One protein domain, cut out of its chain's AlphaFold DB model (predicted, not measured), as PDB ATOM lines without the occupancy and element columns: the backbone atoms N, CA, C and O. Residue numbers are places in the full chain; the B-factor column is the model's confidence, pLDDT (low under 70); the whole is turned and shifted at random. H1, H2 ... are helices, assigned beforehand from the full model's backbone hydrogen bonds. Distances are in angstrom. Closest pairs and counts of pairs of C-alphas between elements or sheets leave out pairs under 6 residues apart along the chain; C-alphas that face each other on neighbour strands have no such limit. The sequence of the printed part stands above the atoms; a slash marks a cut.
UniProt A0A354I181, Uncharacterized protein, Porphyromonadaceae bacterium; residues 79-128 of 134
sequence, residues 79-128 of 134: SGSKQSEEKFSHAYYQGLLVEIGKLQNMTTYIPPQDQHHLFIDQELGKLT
ATOM      1  N   SER A  79      22.062  53.758  22.397       68.06
ATOM      2  CA  SER A  79      21.006  54.614  21.835       68.06
ATOM      3  C   SER A  79      19.793  53.844  21.296       68.06
ATOM      4  O   SER A  79      18.790  54.469  20.957       68.06
ATOM      5  N   GLY A  80      19.863  52.510  21.208       63.84
ATOM      6  CA  GLY A  80      18.752  51.654  20.770       63.84
ATOM      7  C   GLY A  80      18.312  51.864  19.316       63.84
ATOM      8  O   GLY A  80      17.240  51.400  18.918       63.84
ATOM      9  N   SER A  81      19.098  52.574  18.495       80.38
ATOM     10  CA  SER A  81      18.809  52.658  17.067       80.38
ATOM     11  C   SER A  81      19.189  51.330  16.414       80.38
ATOM     12  O   SER A  81      20.360  50.946  16.383       80.38
ATOM     13  N   LYS A  82      18.192  50.623  15.864       81.56
ATOM     14  CA  LYS A  82      18.396  49.333  15.175       81.56
ATOM     15  C   LYS A  82      19.544  49.394  14.166       81.56
ATOM     16  O   LYS A  82      20.370  48.496  14.122       81.56
ATOM     17  N   GLN A  83      19.654  50.508  13.443       84.12
ATOM     18  CA  GLN A  83      20.713  50.726  12.462       84.12
ATOM     19  C   GLN A  83      22.126  50.746  13.077       84.12
ATOM     20  O   GLN A  83      23.058  50.244  12.458       84.12
ATOM     21  N   SER A  84      22.315  51.331  14.265       82.94
ATOM     22  CA  SER A  84      23.627  51.355  14.929       82.94
ATOM     23  C   SER A  84      24.012  49.965  15.428       82.94
ATOM     24  O   SER A  84      25.135  49.509  15.213       82.94
ATOM     25  N   GLU A  85      23.056  49.250  16.021       85.56
ATOM     26  CA  GLU A  85      23.273  47.878  16.483       85.56
ATOM     27  C   GLU A  85      23.564  46.911  15.333       85.56
ATOM     28  O   GLU A  85      24.428  46.040  15.466       85.56
ATOM     29  N   GLU A  86      22.868  47.064  14.204       87.19
ATOM     30  CA  GLU A  86      23.103  46.299  12.980       87.19
ATOM     31  C   GLU A  86      24.492  46.589  12.413       87.19
ATOM     32  O   GLU A  86      25.235  45.647  12.156       87.19
ATOM     33  N   LYS A  87      24.891  47.865  12.308       87.75
ATOM     34  CA  LYS A  87      26.236  48.258  11.853       87.75
ATOM     35  C   LYS A  87      27.338  47.688  12.741       87.75
ATOM     36  O   LYS A  87      28.288  47.103  12.229       87.75
ATOM     37  N   PHE A  88      27.191  47.808  14.061       90.75
ATOM     38  CA  PHE A  88      28.142  47.227  15.004       90.75
ATOM     39  C   PHE A  88      28.206  45.705  14.858       90.75
ATOM     40  O   PHE A  88      29.287  45.132  14.812       90.75
ATOM     41  N   SER A  89      27.053  45.038  14.767       90.81
ATOM     42  CA  SER A  89      27.008  43.576  14.671       90.81
ATOM     43  C   SER A  89      27.600  43.080  13.350       90.81
ATOM     44  O   SER A  89      28.346  42.106  13.361       90.81
ATOM     45  N   HIS A  90      27.317  43.764  12.239       92.50
ATOM     46  CA  HIS A  90      27.899  43.493  10.923       92.50
ATOM     47  C   HIS A  90      29.424  43.577  10.975       92.50
ATOM     48  O   HIS A  90      30.100  42.584  10.713       92.50
ATOM     49  N   ALA A  91      29.957  44.710  11.441       93.19
ATOM     50  CA  ALA A  91      31.396  44.913  11.549       93.19
ATOM     51  C   ALA A  91      32.056  43.926  12.527       93.19
ATOM     52  O   ALA A  91      33.107  43.353  12.241       93.19
ATOM     53  N   TYR A  92      31.408  43.659  13.665       94.62
ATOM     54  CA  TYR A  92      31.892  42.710  14.663       94.62
ATOM     55  C   TYR A  92      32.032  41.293  14.093       94.62
ATOM     56  O   TYR A  92      33.061  40.646  14.284       94.62
ATOM     57  N   TYR A  93      31.019  40.800  13.376       94.25
ATOM     58  CA  TYR A  93      31.080  39.460  12.793       94.25
ATOM     59  C   TYR A  93      32.051  39.374  11.614       94.25
ATOM     60  O   TYR A  93      32.728  38.355  11.485       94.25
ATOM     61  N   GLN A  94      32.175  40.424  10.800       94.31
ATOM     62  CA  GLN A  94      33.192  40.481   9.748       94.31
ATOM     63  C   GLN A  94      34.607  40.398  10.327       94.31
ATOM     64  O   GLN A  94      35.397  39.565   9.886       94.31
ATOM     65  N   GLY A  95      34.908  41.186  11.362       93.69
ATOM     66  CA  GLY A  95      36.214  41.138  12.021       93.69
ATOM     67  C   GLY A  95      36.490  39.783  12.670       93.69
ATOM     68  O   GLY A  95      37.589  39.252  12.537       93.69
ATOM     69  N   LEU A  96      35.474  39.150  13.270       93.25
ATOM     70  CA  LEU A  96      35.615  37.802  13.824       93.25
ATOM     71  C   LEU A  96      35.956  36.758  12.748       93.25
ATOM     72  O   LEU A  96      36.792  35.888  12.985       93.25
ATOM     73  N   LEU A  97      35.332  36.833  11.567       93.69
ATOM     74  CA  LEU A  97      35.652  35.944  10.445       93.69
ATOM     75  C   LEU A  97      37.090  36.143   9.963       93.69
ATOM     76  O   LEU A  97      37.782  35.158   9.706       93.69
ATOM     77  N   VAL A  98      37.554  37.391   9.897       93.25
ATOM     78  CA  VAL A  98      38.946  37.705   9.557       93.25
ATOM     79  C   VAL A  98      39.909  37.132  10.594       93.25
ATOM     80  O   VAL A  98      40.860  36.445  10.227       93.25
ATOM     81  N   GLU A  99      39.650  37.321  11.890       90.75
ATOM     82  CA  GLU A  99      40.491  36.731  12.936       90.75
ATOM     83  C   GLU A  99      40.555  35.201  12.842       90.75
ATOM     84  O   GLU A  99      41.631  34.623  13.004       90.75
ATOM     85  N   ILE A 100      39.423  34.539  12.565       91.50
ATOM     86  CA  ILE A 100      39.363  33.083  12.384       91.50
ATOM     87  C   ILE A 100      40.172  32.657  11.155       91.50
ATOM     88  O   ILE A 100      40.977  31.733  11.262       91.50
ATOM     89  N   GLY A 101      40.005  33.337  10.018       93.44
ATOM     90  CA  GLY A 101      40.767  33.059   8.798       93.44
ATOM     91  C   GLY A 101      42.273  33.175   9.033       93.44
ATOM     92  O   GLY A 101      43.023  32.258   8.700       93.44
ATOM     93  N   LYS A 102      42.711  34.229   9.733       91.12
ATOM     94  CA  LYS A 102      44.118  34.415  10.118       91.12
ATOM     95  C   LYS A 102      44.637  33.301  11.019       91.12
ATOM     96  O   LYS A 102      45.728  32.788  10.791       91.12
ATOM     97  N   LEU A 103      43.851  32.873  12.007       89.44
ATOM     98  CA  LEU A 103      44.204  31.728  12.857       89.44
ATOM     99  C   LEU A 103      44.301  30.412  12.069       89.44
ATOM    100  O   LEU A 103      45.040  29.513  12.465       89.44
ATOM    101  N   GLN A 104      43.576  30.300  10.958       93.88
ATOM    102  CA  GLN A 104      43.630  29.162  10.041       93.88
ATOM    103  C   GLN A 104      44.712  29.304   8.954       93.88
ATOM    104  O   GLN A 104      44.789  28.445   8.077       93.88
ATOM    105  N   ASN A 105      45.566  30.336   9.018       93.38
ATOM    106  CA  ASN A 105      46.565  30.677   7.996       93.38
ATOM    107  C   ASN A 105      45.961  30.881   6.594       93.38
ATOM    108  O   ASN A 105      46.588  30.559   5.585       93.38
ATOM    109  N   MET A 106      44.728  31.382   6.531       94.00
ATOM    110  CA  MET A 106      44.067  31.758   5.286       94.00
ATOM    111  C   MET A 106      44.322  33.227   4.972       94.00
ATOM    112  O   MET A 106      44.439  34.054   5.876       94.00
ATOM    113  N   THR A 107      44.326  33.552   3.684       92.81
ATOM    114  CA  THR A 107      44.312  34.934   3.212       92.81
ATOM    115  C   THR A 107      42.935  35.553   3.446       92.81
ATOM    116  O   THR A 107      41.916  34.959   3.091       92.81
ATOM    117  N   THR A 108      42.898  36.747   4.033       94.38
ATOM    118  CA  THR A 108      41.650  37.419   4.417       94.38
ATOM    119  C   THR A 108      41.413  38.714   3.645       94.38
ATOM    120  O   THR A 108      42.346  39.449   3.330       94.38
ATOM    121  N   TYR A 109      40.143  38.996   3.352       93.50
ATOM    122  CA  TYR A 109      39.694  40.161   2.592       93.50
ATOM    123  C   TYR A 109      38.388  40.703   3.172       93.50
ATOM    124  O   TYR A 109      37.523  39.929   3.593       93.50
ATOM    125  N   ILE A 110      38.234  42.026   3.143       92.81
ATOM    126  CA  ILE A 110      36.992  42.728   3.458       92.81
ATOM    127  C   ILE A 110      36.698  43.706   2.321       92.81
ATOM    128  O   ILE A 110      37.600  44.444   1.915       92.81
ATOM    129  N   PRO A 111      35.447  43.745   1.822       90.44
ATOM    130  CA  PRO A 111      35.061  44.669   0.769       90.44
ATOM    131  C   PRO A 111      35.368  46.135   1.109       90.44
ATOM    132  O   PRO A 111      35.120  46.540   2.248       90.44
ATOM    133  N   PRO A 112      35.803  46.960   0.137       89.56
ATOM    134  CA  PRO A 112      36.134  48.368   0.359       89.56
ATOM    135  C   PRO A 112      35.053  49.166   1.097       89.56
ATOM    136  O   PRO A 112      35.378  50.003   1.936       89.56
ATOM    137  N   GLN A 113      33.765  48.874   0.860       89.38
ATOM    138  CA  GLN A 113      32.663  49.556   1.552       89.38
ATOM    139  C   GLN A 113      32.632  49.333   3.073       89.38
ATOM    140  O   GLN A 113      32.044  50.143   3.787       89.38
ATOM    141  N   ASP A 114      33.247  48.255   3.563       90.50
ATOM    142  CA  ASP A 114      33.235  47.861   4.971       90.50
ATOM    143  C   ASP A 114      34.587  48.099   5.668       90.50
ATOM    144  O   ASP A 114      34.654  48.041   6.893       90.50
ATOM    145  N   GLN A 115      35.668  48.411   4.941       88.38
ATOM    146  CA  GLN A 115      37.027  48.500   5.502       88.38
ATOM    147  C   GLN A 115      37.177  49.542   6.622       88.38
ATOM    148  O   GLN A 115      37.940  49.323   7.563       88.38
ATOM    149  N   HIS A 116      36.436  50.650   6.548       89.81
ATOM    150  CA  HIS A 116      36.453  51.707   7.565       89.81
ATOM    151  C   HIS A 116      35.570  51.404   8.782       89.81
ATOM    152  O   HIS A 116      35.592  52.153   9.760       89.81
ATOM    153  N   HIS A 117      34.761  50.340   8.746       90.50
ATOM    154  CA  HIS A 117      33.988  49.948   9.915       90.50
ATOM    155  C   HIS A 117      34.914  49.421  11.016       90.50
ATOM    156  O   HIS A 117      35.937  48.789  10.753       90.50
ATOM    157  N   LEU A 118      34.545  49.689  12.269       89.44
ATOM    158  CA  LEU A 118      35.337  49.305  13.431       89.44
ATOM    159  C   LEU A 118      34.955  47.905  13.917       89.44
ATOM    160  O   LEU A 118      33.815  47.652  14.310       89.44
ATOM    161  N   PHE A 119      35.944  47.022  13.968       89.75
ATOM    162  CA  PHE A 119      35.940  45.845  14.818       89.75
ATOM    163  C   PHE A 119      36.462  46.241  16.198       89.75
ATOM    164  O   PHE A 119      37.668  46.289  16.421       89.75
ATOM    165  N   ILE A 120      35.532  46.527  17.116       86.94
ATOM    166  CA  ILE A 120      35.801  46.968  18.496       86.94
ATOM    167  C   ILE A 120      36.533  48.319  18.546       86.94
ATOM    168  O   ILE A 120      35.899  49.333  18.821       86.94
ATOM    169  N   ASP A 121      37.836  48.326  18.298       83.31
ATOM    170  CA  ASP A 121      38.742  49.472  18.370       83.31
ATOM    171  C   ASP A 121      39.661  49.592  17.138       83.31
ATOM    172  O   ASP A 121      40.392  50.576  17.010       83.31
ATOM    173  N   GLN A 122      39.594  48.644  16.196       87.38
ATOM    174  CA  GLN A 122      40.412  48.624  14.986       87.38
ATOM    175  C   GLN A 122      39.552  48.594  13.717       87.38
ATOM    176  O   GLN A 122      38.542  47.902  13.645       87.38
ATOM    177  N   GLU A 123      39.960  49.338  12.690       91.50
ATOM    178  CA  GLU A 123      39.326  49.284  11.366       91.50
ATOM    179  C   GLU A 123      39.491  47.904  10.725       91.50
ATOM    180  O   GLU A 123      40.584  47.331  10.725       91.50
ATOM    181  N   LEU A 124      38.415  47.406  10.121       91.12
ATOM    182  CA  LEU A 124      38.366  46.107   9.462       91.12
ATOM    183  C   LEU A 124      39.428  45.938   8.368       91.12
ATOM    184  O   LEU A 124      40.052  44.882   8.293       91.12
ATOM    185  N   GLY A 125      39.697  46.976   7.573       89.12
ATOM    186  CA  GLY A 125      40.724  46.926   6.526       89.12
ATOM    187  C   GLY A 125      42.145  46.737   7.070       89.12
ATOM    188  O   GLY A 125      42.987  46.133   6.420       89.12
ATOM    189  N   LYS A 126      42.421  47.161   8.312       90.06
ATOM    190  CA  LYS A 126      43.728  46.923   8.956       90.06
ATOM    191  C   LYS A 126      43.891  45.484   9.439       90.06
ATOM    192  O   LYS A 126      44.986  45.101   9.851       90.06
ATOM    193  N   LEU A 127      42.805  44.714   9.461       87.31
ATOM    194  CA  LEU A 127      42.813  43.316   9.861       87.31
ATOM    195  C   LEU A 127      42.991  42.376   8.675       87.31
ATOM    196  O   LEU A 127      43.266  41.211   8.930       87.31
ATOM    197  N   THR A 128      42.854  42.818   7.426       87.94
ATOM    198  CA  THR A 128      42.899  41.948   6.241       87.94
ATOM    199  C   THR A 128      44.290  41.853   5.623       87.94
ATOM    200  O   THR A 128      45.188  42.606   5.987       87.94
TER     201      THR A 128
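This is residues 79 to 128 of the 134 residues of an uncharacterized protein of Porphyromonadaceae bacterium (UniProt A0A354I181). One long helix, H1, is the spine of a rod; after it, a long link folds back beside its later part and ends in the short helix H2, which packs on H1 at residues 91 to 99. Residues 79 to 86, of which 82 to 86 belong to H1, stick out at one end. The printed part has 50 residues with two named helices, H1 then H2, no named strand, and is all helix. It is only just compact, close to loose, with a radius of gyration of the C-alphas of 11.2 A and spans of 37 by 18 by 16 A.

Find C-alpha 82 at (18.396, 49.333, 15.175); from there H1, residues 82 to 103, runs 31.3 A to C-alpha 103 at (44.204, 31.728, 12.857). H2, residues 124 to 127, ends at C-alpha 127 at (42.813, 43.316, 9.861).

H1 touches H2 with residues 91 to 99 alone; the closest C-alphas, of Gly 95 and Leu 124, are 6.0 A apart. In H1 every O i to N i+4 pair is within hydrogen-bond range; H2 is too short for such a pair. In the link, residues 118 to 119 pair with 122 to 123, antiparallel.

Ser 79 and Asn 105 have the C-alphas farthest apart, 37.7 A. The printed part has no cut. The link from H1 to H2, residues 104 to 123, is long. Look for pLDDT under 70 at residues 79 to 80.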